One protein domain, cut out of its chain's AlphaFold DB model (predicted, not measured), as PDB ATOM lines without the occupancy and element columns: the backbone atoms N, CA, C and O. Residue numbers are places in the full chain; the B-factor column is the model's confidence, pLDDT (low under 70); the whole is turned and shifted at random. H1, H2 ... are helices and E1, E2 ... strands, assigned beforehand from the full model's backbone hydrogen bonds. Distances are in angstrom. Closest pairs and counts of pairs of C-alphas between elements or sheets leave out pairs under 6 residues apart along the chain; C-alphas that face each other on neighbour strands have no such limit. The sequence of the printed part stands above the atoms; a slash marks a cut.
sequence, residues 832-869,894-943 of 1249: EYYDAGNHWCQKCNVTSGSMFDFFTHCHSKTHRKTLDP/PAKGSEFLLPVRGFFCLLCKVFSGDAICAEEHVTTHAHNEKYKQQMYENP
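AT A GLANCE: This is residues 832 to 869 and 894 to 943 of the 1249 residues of the protein "Zinc finger protein 318" of Takifugu flavidus (sansaifugu) (UniProt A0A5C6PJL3). Two small strand hairpins, E2 with E3 and E4 with E5, each have a short helix packed on them, H1 on the first and H2 on the second. The longest helix, H3, lies at one end of the body, and the short strand E1 comes near its first residue. The 88 printed residues, under half of them in named elements, have three named helices and five named strands in the order E1 E2 E3 H1 E4 E5 H2 H3, a mixed class with two antiparallel sheets. The whole is compact, with a radius of gyration of the C-alphas of 12.5 A, and rounded, spanning 33 by 27 by 25 A.

HOW THE PARTS SIT: Look first at E2, residues 839 to 841, and E3, residues 846 to 848, an antiparallel hairpin with N 841 and O 846 at 2.9 A. H1, residues 851 to 858, follows E3 after a tight link of 2 residues; the closest C-alphas of H1 and E3 are those of Phe 854 and Ser 848, 5.1 A apart. E4, residues 901 to 903, and E5, residues 907 to 909, form the other antiparallel hairpin, with N 902 and O 908 at 2.8 A. H2, residues 919 to 926, comes closest to E5 at the C-alphas of Ala 922 and Phe 907, 6.1 A. H1 and H2 are close but not clearly touching, C-alphas 855 and 919 being closest at 7.2 A, at a steep tilt of 65 degrees, opposite ways. H3, residues 929 to 940, is close to H2 but not clearly touching; the closest C-alphas, of His 925 and His 931, are 6.9 A apart. In H1, H2 and H3 every O i to N i+4 pair is within hydrogen-bond range.

IN THESE COORDINATES: Find E1, residues 832 to 834, at C-alpha 832 (-16.919, -5.013, -27.082); it pairs with no named strand. H1 is 10.2 A long and H2 10.5 A. H3 runs 16.4 A, to C-alpha 940 at (-34.590, -9.826, -38.703).

THE WHOLE: The C-alphas of Glu 832 and Pro 869, the two farthest apart, are 34.8 A from each other. Residues 870 to 893 are not printed, and C-alphas 869 and 894 are 31.3 A apart across the cut. Of the links printed whole, none is long. Mean pLDDT of the printed part is 74.7; 20 residues are under 70, among them 832 to 834 and 864 to 869.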
ATOM      1  N   GLU A 832     -17.882  -3.917 -26.908       48.91
ATOM      2  CA  GLU A 832     -16.919  -5.013 -27.082       48.91
ATOM      3  C   GLU A 832     -17.648  -6.347 -27.270       48.91
ATOM      4  O   GLU A 832     -18.766  -6.519 -26.779       48.91
ATOM      5  N   TYR A 833     -17.013  -7.318 -27.934       51.56
ATOM      6  CA  TYR A 833     -17.603  -8.639 -28.149       51.56
ATOM      7  C   TYR A 833     -16.693  -9.786 -27.681       51.56
ATOM      8  O   TYR A 833     -15.537  -9.889 -28.084       51.56
ATOM      9  N   TYR A 834     -17.234 -10.658 -26.824       54.88
ATOM     10  CA  TYR A 834     -16.514 -11.692 -26.065       54.88
ATOM     11  C   TYR A 834     -16.829 -13.132 -26.532       54.88
ATOM     12  O   TYR A 834     -17.936 -13.444 -26.986       54.88
ATOM     13  N   ASP A 835     -15.844 -14.027 -26.383       73.81
ATOM     14  CA  ASP A 835     -15.944 -15.469 -26.635       73.81
ATOM     15  C   ASP A 835     -16.699 -16.209 -25.514       73.81
ATOM     16  O   ASP A 835     -16.098 -16.767 -24.599       73.81
ATOM     17  N   ALA A 836     -18.025 -16.296 -25.630       61.03
ATOM     18  CA  ALA A 836     -18.886 -17.032 -24.693       61.03
ATOM     19  C   ALA A 836     -18.733 -18.579 -24.724       61.03
ATOM     20  O   ALA A 836     -19.590 -19.297 -24.202       61.03
ATOM     21  N   GLY A 837     -17.689 -19.121 -25.368       60.34
ATOM     22  CA  GLY A 837     -17.214 -20.498 -25.181       60.34
ATOM     23  C   GLY A 837     -18.144 -21.639 -25.618       60.34
ATOM     24  O   GLY A 837     -17.855 -22.798 -25.342       60.34
ATOM     25  N   ASN A 838     -19.261 -21.352 -26.292       66.75
ATOM     26  CA  ASN A 838     -20.355 -22.313 -26.511       66.75
ATOM     27  C   ASN A 838     -20.598 -22.689 -27.987       66.75
ATOM     28  O   ASN A 838     -21.719 -23.037 -28.390       66.75
ATOM     29  N   HIS A 839     -19.541 -22.638 -28.798       79.00
ATOM     30  CA  HIS A 839     -19.575 -22.833 -30.251       79.00
ATOM     31  C   HIS A 839     -19.925 -24.269 -30.632       79.00
ATOM     32  O   HIS A 839     -19.418 -25.221 -30.038       79.00
ATOM     33  N   TRP A 840     -20.755 -24.447 -31.658       79.88
ATOM     34  CA  TRP A 840     -21.210 -25.761 -32.111       79.88
ATOM     35  C   TRP A 840     -21.054 -25.921 -33.621       79.88
ATOM     36  O   TRP A 840     -21.531 -25.109 -34.407       79.88
ATOM     37  N   CYS A 841     -20.402 -27.006 -34.033       80.81
ATOM     38  CA  CYS A 841     -20.209 -27.337 -35.436       80.81
ATOM     39  C   CYS A 841     -21.284 -28.320 -35.923       80.81
ATOM     40  O   CYS A 841     -21.088 -29.535 -35.838       80.81
ATOM     41  N   GLN A 842     -22.355 -27.812 -36.543       72.19
ATOM     42  CA  GLN A 842     -23.416 -28.604 -37.200       72.19
ATOM     43  C   GLN A 842     -22.863 -29.721 -38.110       72.19
ATOM     44  O   GLN A 842     -23.318 -30.859 -38.074       72.19
ATOM     45  N   LYS A 843     -21.790 -29.448 -38.865       70.69
ATOM     46  CA  LYS A 843     -21.178 -30.396 -39.824       70.69
ATOM     47  C   LYS A 843     -20.336 -31.518 -39.190       70.69
ATOM     48  O   LYS A 843     -19.709 -32.290 -39.917       70.69
ATOM     49  N   CYS A 844     -20.266 -31.580 -37.858       75.94
ATOM     50  CA  CYS A 844     -19.551 -32.607 -37.081       75.94
ATOM     51  C   CYS A 844     -20.248 -32.988 -35.757       75.94
ATOM     52  O   CYS A 844     -19.809 -33.935 -35.113       75.94
ATOM     53  N   ASN A 845     -21.283 -32.253 -35.334       71.44
ATOM     54  CA  ASN A 845     -21.936 -32.334 -34.024       71.44
ATOM     55  C   ASN A 845     -20.958 -32.345 -32.833       71.44
ATOM     56  O   ASN A 845     -21.095 -33.131 -31.895       71.44
ATOM     57  N   VAL A 846     -19.977 -31.436 -32.878       78.38
ATOM     58  CA  VAL A 846     -19.012 -31.169 -31.798       78.38
ATOM     59  C   VAL A 846     -19.234 -29.757 -31.265       78.38
ATOM     60  O   VAL A 846     -19.375 -28.818 -32.049       78.38
ATOM     61  N   THR A 847     -19.244 -29.612 -29.942       78.44
ATOM     62  CA  THR A 847     -19.168 -28.326 -29.240       78.44
ATOM     63  C   THR A 847     -17.726 -28.032 -28.827       78.44
ATOM     64  O   THR A 847     -17.065 -28.913 -28.276       78.44
ATOM     65  N   SER A 848     -17.249 -26.812 -29.072       80.38
ATOM     66  CA  SER A 848     -15.901 -26.345 -28.716       80.38
ATOM     67  C   SER A 848     -15.979 -25.231 -27.673       80.38
ATOM     68  O   SER A 848     -16.726 -24.275 -27.862       80.38
ATOM     69  N   GLY A 849     -15.158 -25.338 -26.622       74.75
ATOM     70  CA  GLY A 849     -15.155 -24.454 -25.444       74.75
ATOM     71  C   GLY A 849     -14.650 -23.018 -25.658       74.75
ATOM     72  O   GLY A 849     -14.494 -22.287 -24.689       74.75
ATOM     73  N   SER A 850     -14.313 -22.642 -26.893       79.12
ATOM     74  CA  SER A 850     -13.780 -21.330 -27.292       79.12
ATOM     75  C   SER A 850     -13.822 -21.196 -28.819       79.12
ATOM     76  O   SER A 850     -13.770 -22.210 -29.528       79.12
ATOM     77  N   MET A 851     -13.857 -19.964 -29.334       69.31
ATOM     78  CA  MET A 851     -13.655 -19.637 -30.750       69.31
ATOM     79  C   MET A 851     -12.367 -20.266 -31.297       69.31
ATOM     80  O   MET A 851     -12.388 -20.871 -32.370       69.31
ATOM     81  N   PHE A 852     -11.265 -20.245 -30.543       74.94
ATOM     82  CA  PHE A 852     -10.002 -20.861 -30.968       74.94
ATOM     83  C   PHE A 852     -10.126 -22.385 -31.163       74.94
ATOM     84  O   PHE A 852      -9.681 -22.945 -32.175       74.94
ATOM     85  N   ASP A 853     -10.786 -23.072 -30.231       75.81
ATOM     86  CA  ASP A 853     -11.046 -24.514 -30.320       75.81
ATOM     87  C   ASP A 853     -12.131 -24.848 -31.363       75.81
ATOM     88  O   ASP A 853     -12.176 -25.961 -31.894       75.81
ATOM     89  N   PHE A 854     -12.986 -23.889 -31.727       78.50
ATOM     90  CA  PHE A 854     -13.936 -24.011 -32.831       78.50
ATOM     91  C   PHE A 854     -13.262 -23.842 -34.197       78.50
ATOM     92  O   PHE A 854     -13.447 -24.680 -35.082       78.50
ATOM     93  N   PHE A 855     -12.416 -22.829 -34.381       76.62
ATOM     94  CA  PHE A 855     -11.690 -22.608 -35.633       76.62
ATOM     95  C   PHE A 855     -10.647 -23.706 -35.882       76.62
ATOM     96  O   PHE A 855     -10.528 -24.206 -37.006       76.62
ATOM     97  N   THR A 856      -9.953 -24.185 -34.844       78.75
ATOM     98  CA  THR A 856      -9.071 -25.359 -34.976       78.75
ATOM     99  C   THR A 856      -9.852 -26.658 -35.223       78.75
ATOM    100  O   THR A 856      -9.378 -27.500 -35.996       78.75
ATOM    101  N   HIS A 857     -11.074 -26.804 -34.689       81.69
ATOM    102  CA  HIS A 857     -11.998 -27.876 -35.075       81.69
ATOM    103  C   HIS A 857     -12.431 -27.764 -36.548       81.69
ATOM    104  O   HIS A 857     -12.352 -28.752 -37.280       81.69
ATOM    105  N   CYS A 858     -12.813 -26.584 -37.037       74.44
ATOM    106  CA  CYS A 858     -13.179 -26.372 -38.443       74.44
ATOM    107  C   CYS A 858     -11.981 -26.584 -39.391       74.44
ATOM    108  O   CYS A 858     -12.129 -27.005 -40.539       74.44
ATOM    109  N   HIS A 859     -10.756 -26.393 -38.893       64.12
ATOM    110  CA  HIS A 859      -9.506 -26.719 -39.586       64.12
ATOM    111  C   HIS A 859      -9.048 -28.183 -39.419       64.12
ATOM    112  O   HIS A 859      -8.034 -28.594 -39.999       64.12
ATOM    113  N   SER A 860      -9.808 -29.009 -38.694       76.94
ATOM    114  CA  SER A 860      -9.530 -30.436 -38.535       76.94
ATOM    115  C   SER A 860      -9.678 -31.220 -39.848       76.94
ATOM    116  O   SER A 860     -10.443 -30.880 -40.754       76.94
ATOM    117  N   LYS A 861      -8.980 -32.362 -39.930       60.16
ATOM    118  CA  LYS A 861      -9.147 -33.343 -41.022       60.16
ATOM    119  C   LYS A 861     -10.485 -34.101 -40.973       60.16
ATOM    120  O   LYS A 861     -10.705 -34.952 -41.833       60.16
ATOM    121  N   THR A 862     -11.326 -33.864 -39.969       68.62
ATOM    122  CA  THR A 862     -12.681 -34.417 -39.856       68.62
ATOM    123  C   THR A 862     -13.699 -33.438 -40.431       68.62
ATOM    124  O   THR A 862     -14.410 -33.817 -41.353       68.62
ATOM    125  N   HIS A 863     -13.665 -32.166 -40.018       71.00
ATOM    126  CA  HIS A 863     -14.539 -31.122 -40.564       71.00
ATOM    127  C   HIS A 863     -14.277 -30.853 -42.052       71.00
ATOM    128  O   HIS A 863     -15.195 -30.871 -42.863       71.00
ATOM    129  N   ARG A 864     -13.010 -30.714 -42.471       67.19
ATOM    130  CA  ARG A 864     -12.656 -30.480 -43.890       67.19
ATOM    131  C   ARG A 864     -12.926 -31.679 -44.830       67.19
ATOM    132  O   ARG A 864     -12.433 -31.687 -45.953       67.19
ATOM    133  N   LYS A 865     -13.658 -32.706 -44.377       59.16
ATOM    134  CA  LYS A 865     -14.206 -33.805 -45.198       59.16
ATOM    135  C   LYS A 865     -15.728 -33.750 -45.359       59.16
ATOM    136  O   LYS A 865     -16.243 -34.475 -46.199       59.16
ATOM    137  N   THR A 866     -16.435 -32.935 -44.574       62.72
ATOM    138  CA  THR A 866     -17.888 -32.705 -44.686       62.72
ATOM    139  C   THR A 866     -18.198 -31.382 -45.407       62.72
ATOM    140  O   THR A 866     -19.254 -30.783 -45.218       62.72
ATOM    141  N   LEU A 867     -17.264 -30.932 -46.256       54.56
ATOM    142  CA  LEU A 867     -17.367 -29.765 -47.134       54.56
ATOM    143  C   LEU A 867     -17.118 -30.197 -48.586       54.56
ATOM    144  O   LEU A 867     -16.181 -30.955 -48.844       54.56
ATOM    145  N   ASP A 868     -17.931 -29.696 -49.517       47.72
ATOM    146  CA  ASP A 868     -17.804 -29.977 -50.952       47.72
ATOM    147  C   ASP A 868     -16.778 -29.019 -51.615       47.72
ATOM    148  O   ASP A 868     -16.879 -27.807 -51.399       47.72
ATOM    149  N   PRO A 869     -15.749 -29.482 -52.364       50.53
ATOM    150  CA  PRO A 869     -14.530 -28.679 -52.549       50.53
ATOM    151  C   PRO A 869     -14.548 -27.477 -53.514       50.53
ATOM    152  O   PRO A 869     -13.520 -26.798 -53.575       50.53
ATOM    153  N   PRO A 894     -21.863 -11.085 -26.122       59.69
ATOM    154  CA  PRO A 894     -21.342 -12.314 -26.726       59.69
ATOM    155  C   PRO A 894     -21.267 -12.178 -28.255       59.69
ATOM    156  O   PRO A 894     -22.251 -11.799 -28.889       59.69
ATOM    157  N   ALA A 895     -20.121 -12.504 -28.860       69.56
ATOM    158  CA  ALA A 895     -19.949 -12.450 -30.315       69.56
ATOM    159  C   ALA A 895     -20.848 -13.488 -31.020       69.56
ATOM    160  O   ALA A 895     -20.718 -14.692 -30.776       69.56
ATOM    161  N   LYS A 896     -21.749 -13.041 -31.906       75.38
ATOM    162  CA  LYS A 896     -22.643 -13.917 -32.689       75.38
ATOM    163  C   LYS A 896     -22.192 -14.029 -34.156       75.38
ATOM    164  O   LYS A 896     -21.377 -13.262 -34.660       75.38
ATOM    165  N   GLY A 897     -22.704 -15.037 -34.867       77.38
ATOM    166  CA  GLY A 897     -22.486 -15.193 -36.311       77.38
ATOM    167  C   GLY A 897     -21.142 -15.782 -36.752       77.38
ATOM    168  O   GLY A 897     -20.835 -15.731 -37.943       77.38
ATOM    169  N   SER A 898     -20.354 -16.376 -35.851       80.31
ATOM    170  CA  SER A 898     -19.078 -17.039 -36.188       80.31
ATOM    171  C   SER A 898     -19.230 -18.189 -37.202       80.31
ATOM    172  O   SER A 898     -18.303 -18.490 -37.951       80.31
ATOM    173  N   GLU A 899     -20.416 -18.795 -37.291       76.81
ATOM    174  CA  GLU A 899     -20.811 -19.777 -38.315       76.81
ATOM    175  C   GLU A 899     -20.801 -19.271 -39.765       76.81
ATOM    176  O   GLU A 899     -20.651 -20.076 -40.684       76.81
ATOM    177  N   PHE A 900     -20.942 -17.960 -39.981       81.44
ATOM    178  CA  PHE A 900     -20.928 -17.362 -41.315       81.44
ATOM    179  C   PHE A 900     -19.504 -17.194 -41.868       81.44
ATOM    180  O   PHE A 900     -19.346 -16.842 -43.037       81.44
ATOM    181  N   LEU A 901     -18.469 -17.500 -41.074       81.88
ATOM    182  CA  LEU A 901     -17.093 -17.638 -41.547       81.88
ATOM    183  C   LEU A 901     -16.888 -18.973 -42.280       81.88
ATOM    184  O   LEU A 901     -16.746 -20.038 -41.675       81.88
ATOM    185  N   LEU A 902     -16.761 -18.915 -43.603       78.12
ATOM    186  CA  LEU A 902     -16.292 -20.039 -44.409       78.12
ATOM    187  C   LEU A 902     -14.757 -20.149 -44.336       78.12
ATOM    188  O   LEU A 902     -14.072 -19.188 -44.687       78.12
ATOM    189  N   PRO A 903     -14.172 -21.299 -43.945       67.19
ATOM    190  CA  PRO A 903     -12.721 -21.491 -43.932       67.19
ATOM    191  C   PRO A 903     -12.197 -21.804 -45.346       67.19
ATOM    192  O   PRO A 903     -12.320 -22.928 -45.840       67.19
ATOM    193  N   VAL A 904     -11.597 -20.806 -45.996       75.44
ATOM    194  CA  VAL A 904     -11.086 -20.855 -47.377       75.44
ATOM    195  C   VAL A 904      -9.542 -20.950 -47.374       75.44
ATOM    196  O   VAL A 904      -8.979 -21.810 -46.691       75.44
ATOM    197  N   ARG A 905      -8.820 -20.108 -48.140       73.62
ATOM    198  CA  ARG A 905      -7.361 -19.910 -47.974       73.62
ATOM    199  C   ARG A 905      -7.033 -19.042 -46.750       73.62
ATOM    200  O   ARG A 905      -5.934 -19.173 -46.231       73.62
ATOM    201  N   GLY A 906      -8.004 -18.242 -46.314       78.56
ATOM    202  CA  GLY A 906      -8.136 -17.629 -44.992       78.56
ATOM    203  C   GLY A 906      -9.537 -17.954 -44.464       78.56
ATOM    204  O   GLY A 906      -9.958 -19.110 -44.534       78.56
ATOM    205  N   PHE A 907     -10.301 -16.950 -44.049       81.88
ATOM    206  CA  PHE A 907     -11.722 -17.048 -43.706       81.88
ATOM    207  C   PHE A 907     -12.520 -16.022 -44.520       81.88
ATOM    208  O   PHE A 907     -12.065 -14.900 -44.704       81.88
ATOM    209  N   PHE A 908     -13.704 -16.385 -45.010       81.31
ATOM    210  CA  PHE A 908     -14.604 -15.473 -45.720       81.31
ATOM    211  C   PHE A 908     -15.938 -15.377 -44.986       81.31
ATOM    212  O   PHE A 908     -16.615 -16.391 -44.821       81.31
ATOM    213  N   CYS A 909     -16.317 -14.179 -44.555       88.88
ATOM    214  CA  CYS A 909     -17.583 -13.946 -43.873       88.88
ATOM    215  C   CYS A 909     -18.723 -13.780 -44.886       88.88
ATOM    216  O   CYS A 909     -18.717 -12.833 -45.667       88.88
ATOM    217  N   LEU A 910     -19.724 -14.664 -44.855       83.12
ATOM    218  CA  LEU A 910     -20.909 -14.577 -45.719       83.12
ATOM    219  C   LEU A 910     -21.765 -13.332 -45.437       83.12
ATOM    220  O   LEU A 910     -22.295 -12.748 -46.379       83.12
ATOM    221  N   LEU A 911     -21.854 -12.913 -44.169       83.88
ATOM    222  CA  LEU A 911     -22.563 -11.701 -43.740       83.88
ATOM    223  C   LEU A 911     -21.895 -10.433 -44.273       83.88
ATOM    224  O   LEU A 911     -22.499  -9.632 -44.982       83.88
ATOM    225  N   CYS A 912     -20.617 -10.252 -43.947       82.19
ATOM    226  CA  CYS A 912     -19.893  -9.029 -44.274       82.19
ATOM    227  C   CYS A 912     -19.354  -8.997 -45.707       82.19
ATOM    228  O   CYS A 912     -18.994  -7.921 -46.179       82.19
ATOM    229  N   LYS A 913     -19.271 -10.157 -46.374       83.88
ATOM    230  CA  LYS A 913     -18.585 -10.388 -47.661       83.88
ATOM    231  C   LYS A 913     -17.082 -10.041 -47.626       83.88
ATOM    232  O   LYS A 913     -16.476  -9.759 -48.655       83.88
ATOM    233  N   VAL A 914     -16.477 -10.096 -46.434       81.06
ATOM    234  CA  VAL A 914     -15.064  -9.771 -46.156       81.06
ATOM    235  C   VAL A 914     -14.211 -11.041 -46.098       81.06
ATOM    236  O   VAL A 914     -14.644 -12.065 -45.565       81.06
ATOM    237  N   PHE A 915     -12.979 -10.966 -46.610       84.56
ATOM    238  CA  PHE A 915     -11.966 -12.018 -46.498       84.56
ATOM    239  C   PHE A 915     -10.906 -11.655 -45.445       84.56
ATOM    240  O   PHE A 915     -10.089 -10.761 -45.660       84.56
ATOM    241  N   SER A 916     -10.876 -12.392 -44.337       78.94
ATOM    242  CA  SER A 916      -9.827 -12.326 -43.317       78.94
ATOM    243  C   SER A 916      -8.713 -13.322 -43.646       78.94
ATOM    244  O   SER A 916      -8.973 -14.512 -43.815       78.94
ATOM    245  N   GLY A 917      -7.458 -12.870 -43.727       67.25
ATOM    246  CA  GLY A 917      -6.335 -13.730 -44.135       67.25
ATOM    247  C   GLY A 917      -6.046 -14.893 -43.176       67.25
ATOM    248  O   GLY A 917      -5.848 -16.023 -43.619       67.25
ATOM    249  N   ASP A 918      -6.084 -14.623 -41.872       76.56
ATOM    250  CA  ASP A 918      -5.743 -15.561 -40.798       76.56
ATOM    251  C   ASP A 918      -6.865 -15.687 -39.759       76.56
ATOM    252  O   ASP A 918      -7.786 -14.876 -39.715       76.56
ATOM    253  N   ALA A 919      -6.770 -16.703 -38.892       73.50
ATOM    254  CA  ALA A 919      -7.769 -16.963 -37.849       73.50
ATOM    255  C   ALA A 919      -7.922 -15.799 -36.858       73.50
ATOM    256  O   ALA A 919      -9.039 -15.504 -36.458       73.50
ATOM    257  N   ILE A 920      -6.827 -15.105 -36.531       74.31
ATOM    258  CA  ILE A 920      -6.840 -13.936 -35.636       74.31
ATOM    259  C   ILE A 920      -7.654 -12.801 -36.274       74.31
ATOM    260  O   ILE A 920      -8.569 -12.278 -35.657       74.31
ATOM    261  N   CYS A 921      -7.413 -12.503 -37.554       76.81
ATOM    262  CA  CYS A 921      -8.175 -11.499 -38.305       76.81
ATOM    263  C   CYS A 921      -9.628 -11.925 -38.594       76.81
ATOM    264  O   CYS A 921     -10.427 -11.116 -39.058       76.81
ATOM    265  N   ALA A 922      -9.974 -13.204 -38.415       81.19
ATOM    266  CA  ALA A 922     -11.336 -13.718 -38.564       81.19
ATOM    267  C   ALA A 922     -12.113 -13.634 -37.240       81.19
ATOM    268  O   ALA A 922     -13.288 -13.283 -37.237       81.19
ATOM    269  N   GLU A 923     -11.428 -13.902 -36.130       78.62
ATOM    270  CA  GLU A 923     -11.881 -13.675 -34.757       78.62
ATOM    271  C   GLU A 923     -12.145 -12.179 -34.523       78.62
ATOM    272  O   GLU A 923     -13.279 -11.804 -34.240       78.62
ATOM    273  N   GLU A 924     -11.150 -11.328 -34.800       74.94
ATOM    274  CA  GLU A 924     -11.234  -9.859 -34.772       74.94
ATOM    275  C   GLU A 924     -12.353  -9.314 -35.674       74.94
ATOM    276  O   GLU A 924     -13.057  -8.381 -35.304       74.94
ATOM    277  N   HIS A 925     -12.575  -9.924 -36.844       83.12
ATOM    278  CA  HIS A 925     -13.672  -9.533 -37.730       83.12
ATOM    279  C   HIS A 925     -15.054  -9.846 -37.129       83.12
ATOM    280  O   HIS A 925     -15.946  -8.998 -37.179       83.12
ATOM    281  N   VAL A 926     -15.234 -11.034 -36.541       82.12
ATOM    282  CA  VAL A 926     -16.506 -11.451 -35.919       82.12
ATOM    283  C   VAL A 926     -16.792 -10.705 -34.614       82.12
ATOM    284  O   VAL A 926     -17.957 -10.539 -34.257       82.12
ATOM    285  N   THR A 927     -15.772 -10.193 -33.921       79.50
ATOM    286  CA  THR A 927     -15.955  -9.315 -32.756       79.50
ATOM    287  C   THR A 927     -16.216  -7.845 -33.118       79.50
ATOM    288  O   THR A 927     -16.490  -7.049 -32.223       79.50
ATOM    289  N   THR A 928     -16.210  -7.455 -34.402       83.44
ATOM    290  CA  THR A 928     -16.604  -6.084 -34.792       83.44
ATOM    291  C   THR A 928     -18.102  -5.829 -34.601       83.44
ATOM    292  O   THR A 928     -18.940  -6.685 -34.902       83.44
ATOM    293  N   HIS A 929     -18.457  -4.604 -34.197       76.06
ATOM    294  CA  HIS A 929     -19.852  -4.146 -34.153       76.06
ATOM    295  C   HIS A 929     -20.529  -4.320 -35.524       76.06
ATOM    296  O   HIS A 929     -21.569  -4.964 -35.624       76.06
ATOM    297  N   ALA A 930     -19.867  -3.895 -36.607       80.06
ATOM    298  CA  ALA A 930     -20.378  -3.996 -37.977       80.06
ATOM    299  C   ALA A 930     -20.668  -5.435 -38.467       80.06
ATOM    300  O   ALA A 930     -21.520  -5.615 -39.339       80.06
ATOM    301  N   HIS A 931     -19.994  -6.463 -37.933       85.38
ATOM    302  CA  HIS A 931     -20.362  -7.864 -38.186       85.38
ATOM    303  C   HIS A 931     -21.599  -8.279 -37.383       85.38
ATOM    304  O   HIS A 931     -22.496  -8.924 -37.924       85.38
ATOM    305  N   ASN A 932     -21.678  -7.882 -36.112       82.62
ATOM    306  CA  ASN A 932     -22.798  -8.230 -35.238       82.62
ATOM    307  C   ASN A 932     -24.097  -7.503 -35.642       82.62
ATOM    308  O   ASN A 932     -25.158  -8.120 -35.586       82.62
ATOM    309  N   GLU A 933     -24.034  -6.275 -36.165       83.19
ATOM    310  CA  GLU A 933     -25.206  -5.596 -36.738       83.19
ATOM    311  C   GLU A 933     -25.689  -6.264 -38.029       83.19
ATOM    312  O   GLU A 933     -26.886  -6.495 -38.184       83.19
ATOM    313  N   LYS A 934     -24.780  -6.692 -38.915       81.94
ATOM    314  CA  LYS A 934     -25.160  -7.488 -40.096       81.94
ATOM    315  C   LYS A 934     -25.745  -8.843 -39.704       81.94
ATOM    316  O   LYS A 934     -26.697  -9.296 -40.334       81.94
ATOM    317  N   TYR A 935     -25.236  -9.471 -38.639       83.06
ATOM    318  CA  TYR A 935     -25.861 -10.661 -38.062       83.06
ATOM    319  C   TYR A 935     -27.287 -10.361 -37.586       83.06
ATOM    320  O   TYR A 935     -28.200 -11.075 -37.993       83.06
ATOM    321  N   LYS A 936     -27.512  -9.297 -36.794       82.81
ATOM    322  CA  LYS A 936     -28.866  -8.892 -36.369       82.81
ATOM    323  C   LYS A 936     -29.787  -8.671 -37.568       82.81
ATOM    324  O   LYS A 936     -30.878  -9.224 -37.576       82.81
ATOM    325  N   GLN A 937     -29.346  -7.920 -38.580       81.62
ATOM    326  CA  GLN A 937     -30.108  -7.673 -39.811       81.62
ATOM    327  C   GLN A 937     -30.522  -8.992 -40.477       81.62
ATOM    328  O   GLN A 937     -31.705  -9.203 -40.719       81.62
ATOM    329  N   GLN A 938     -29.598  -9.943 -40.636       77.31
ATOM    330  CA  GLN A 938     -29.926 -11.270 -41.168       77.31
ATOM    331  C   GLN A 938     -30.843 -12.104 -40.247       77.31
ATOM    332  O   GLN A 938     -31.543 -12.990 -40.734       77.31
ATOM    333  N   MET A 939     -30.869 -11.850 -38.932       82.62
ATOM    334  CA  MET A 939     -31.848 -12.469 -38.025       82.62
ATOM    335  C   MET A 939     -33.233 -11.810 -38.130       82.62
ATOM    336  O   MET A 939     -34.228 -12.518 -38.031       82.62
ATOM    337  N   TYR A 940     -33.321 -10.498 -38.383       79.06
ATOM    338  CA  TYR A 940     -34.590  -9.826 -38.703       79.06
ATOM    339  C   TYR A 940     -35.141 -10.282 -40.065       79.06
ATOM    340  O   TYR A 940     -36.330 -10.570 -40.175       79.06
ATOM    341  N   GLU A 941     -34.280 -10.441 -41.075       79.12
ATOM    342  CA  GLU A 941     -34.627 -11.031 -42.381       79.12
ATOM    343  C   GLU A 941     -35.006 -12.522 -42.290       79.12
ATOM    344  O   GLU A 941     -35.655 -13.057 -43.190       79.12
ATOM    345  N   ASN A 942     -34.597 -13.225 -41.226       74.62
ATOM    346  CA  ASN A 942     -34.862 -14.653 -41.045       74.62
ATOM    347  C   ASN A 942     -35.162 -15.012 -39.569       74.62
ATOM    348  O   ASN A 942     -34.352 -15.688 -38.921       74.62
ATOM    349  N   PRO A 943     -36.337 -14.622 -39.025       77.62
ATOM    350  CA  PRO A 943     -36.640 -14.710 -37.584       77.62
ATOM    351  C   PRO A 943     -36.614 -16.126 -36.990       77.62
ATOM    352  O   PRO A 943     -36.503 -16.310 -35.777       77.62
TER     353      PRO A 943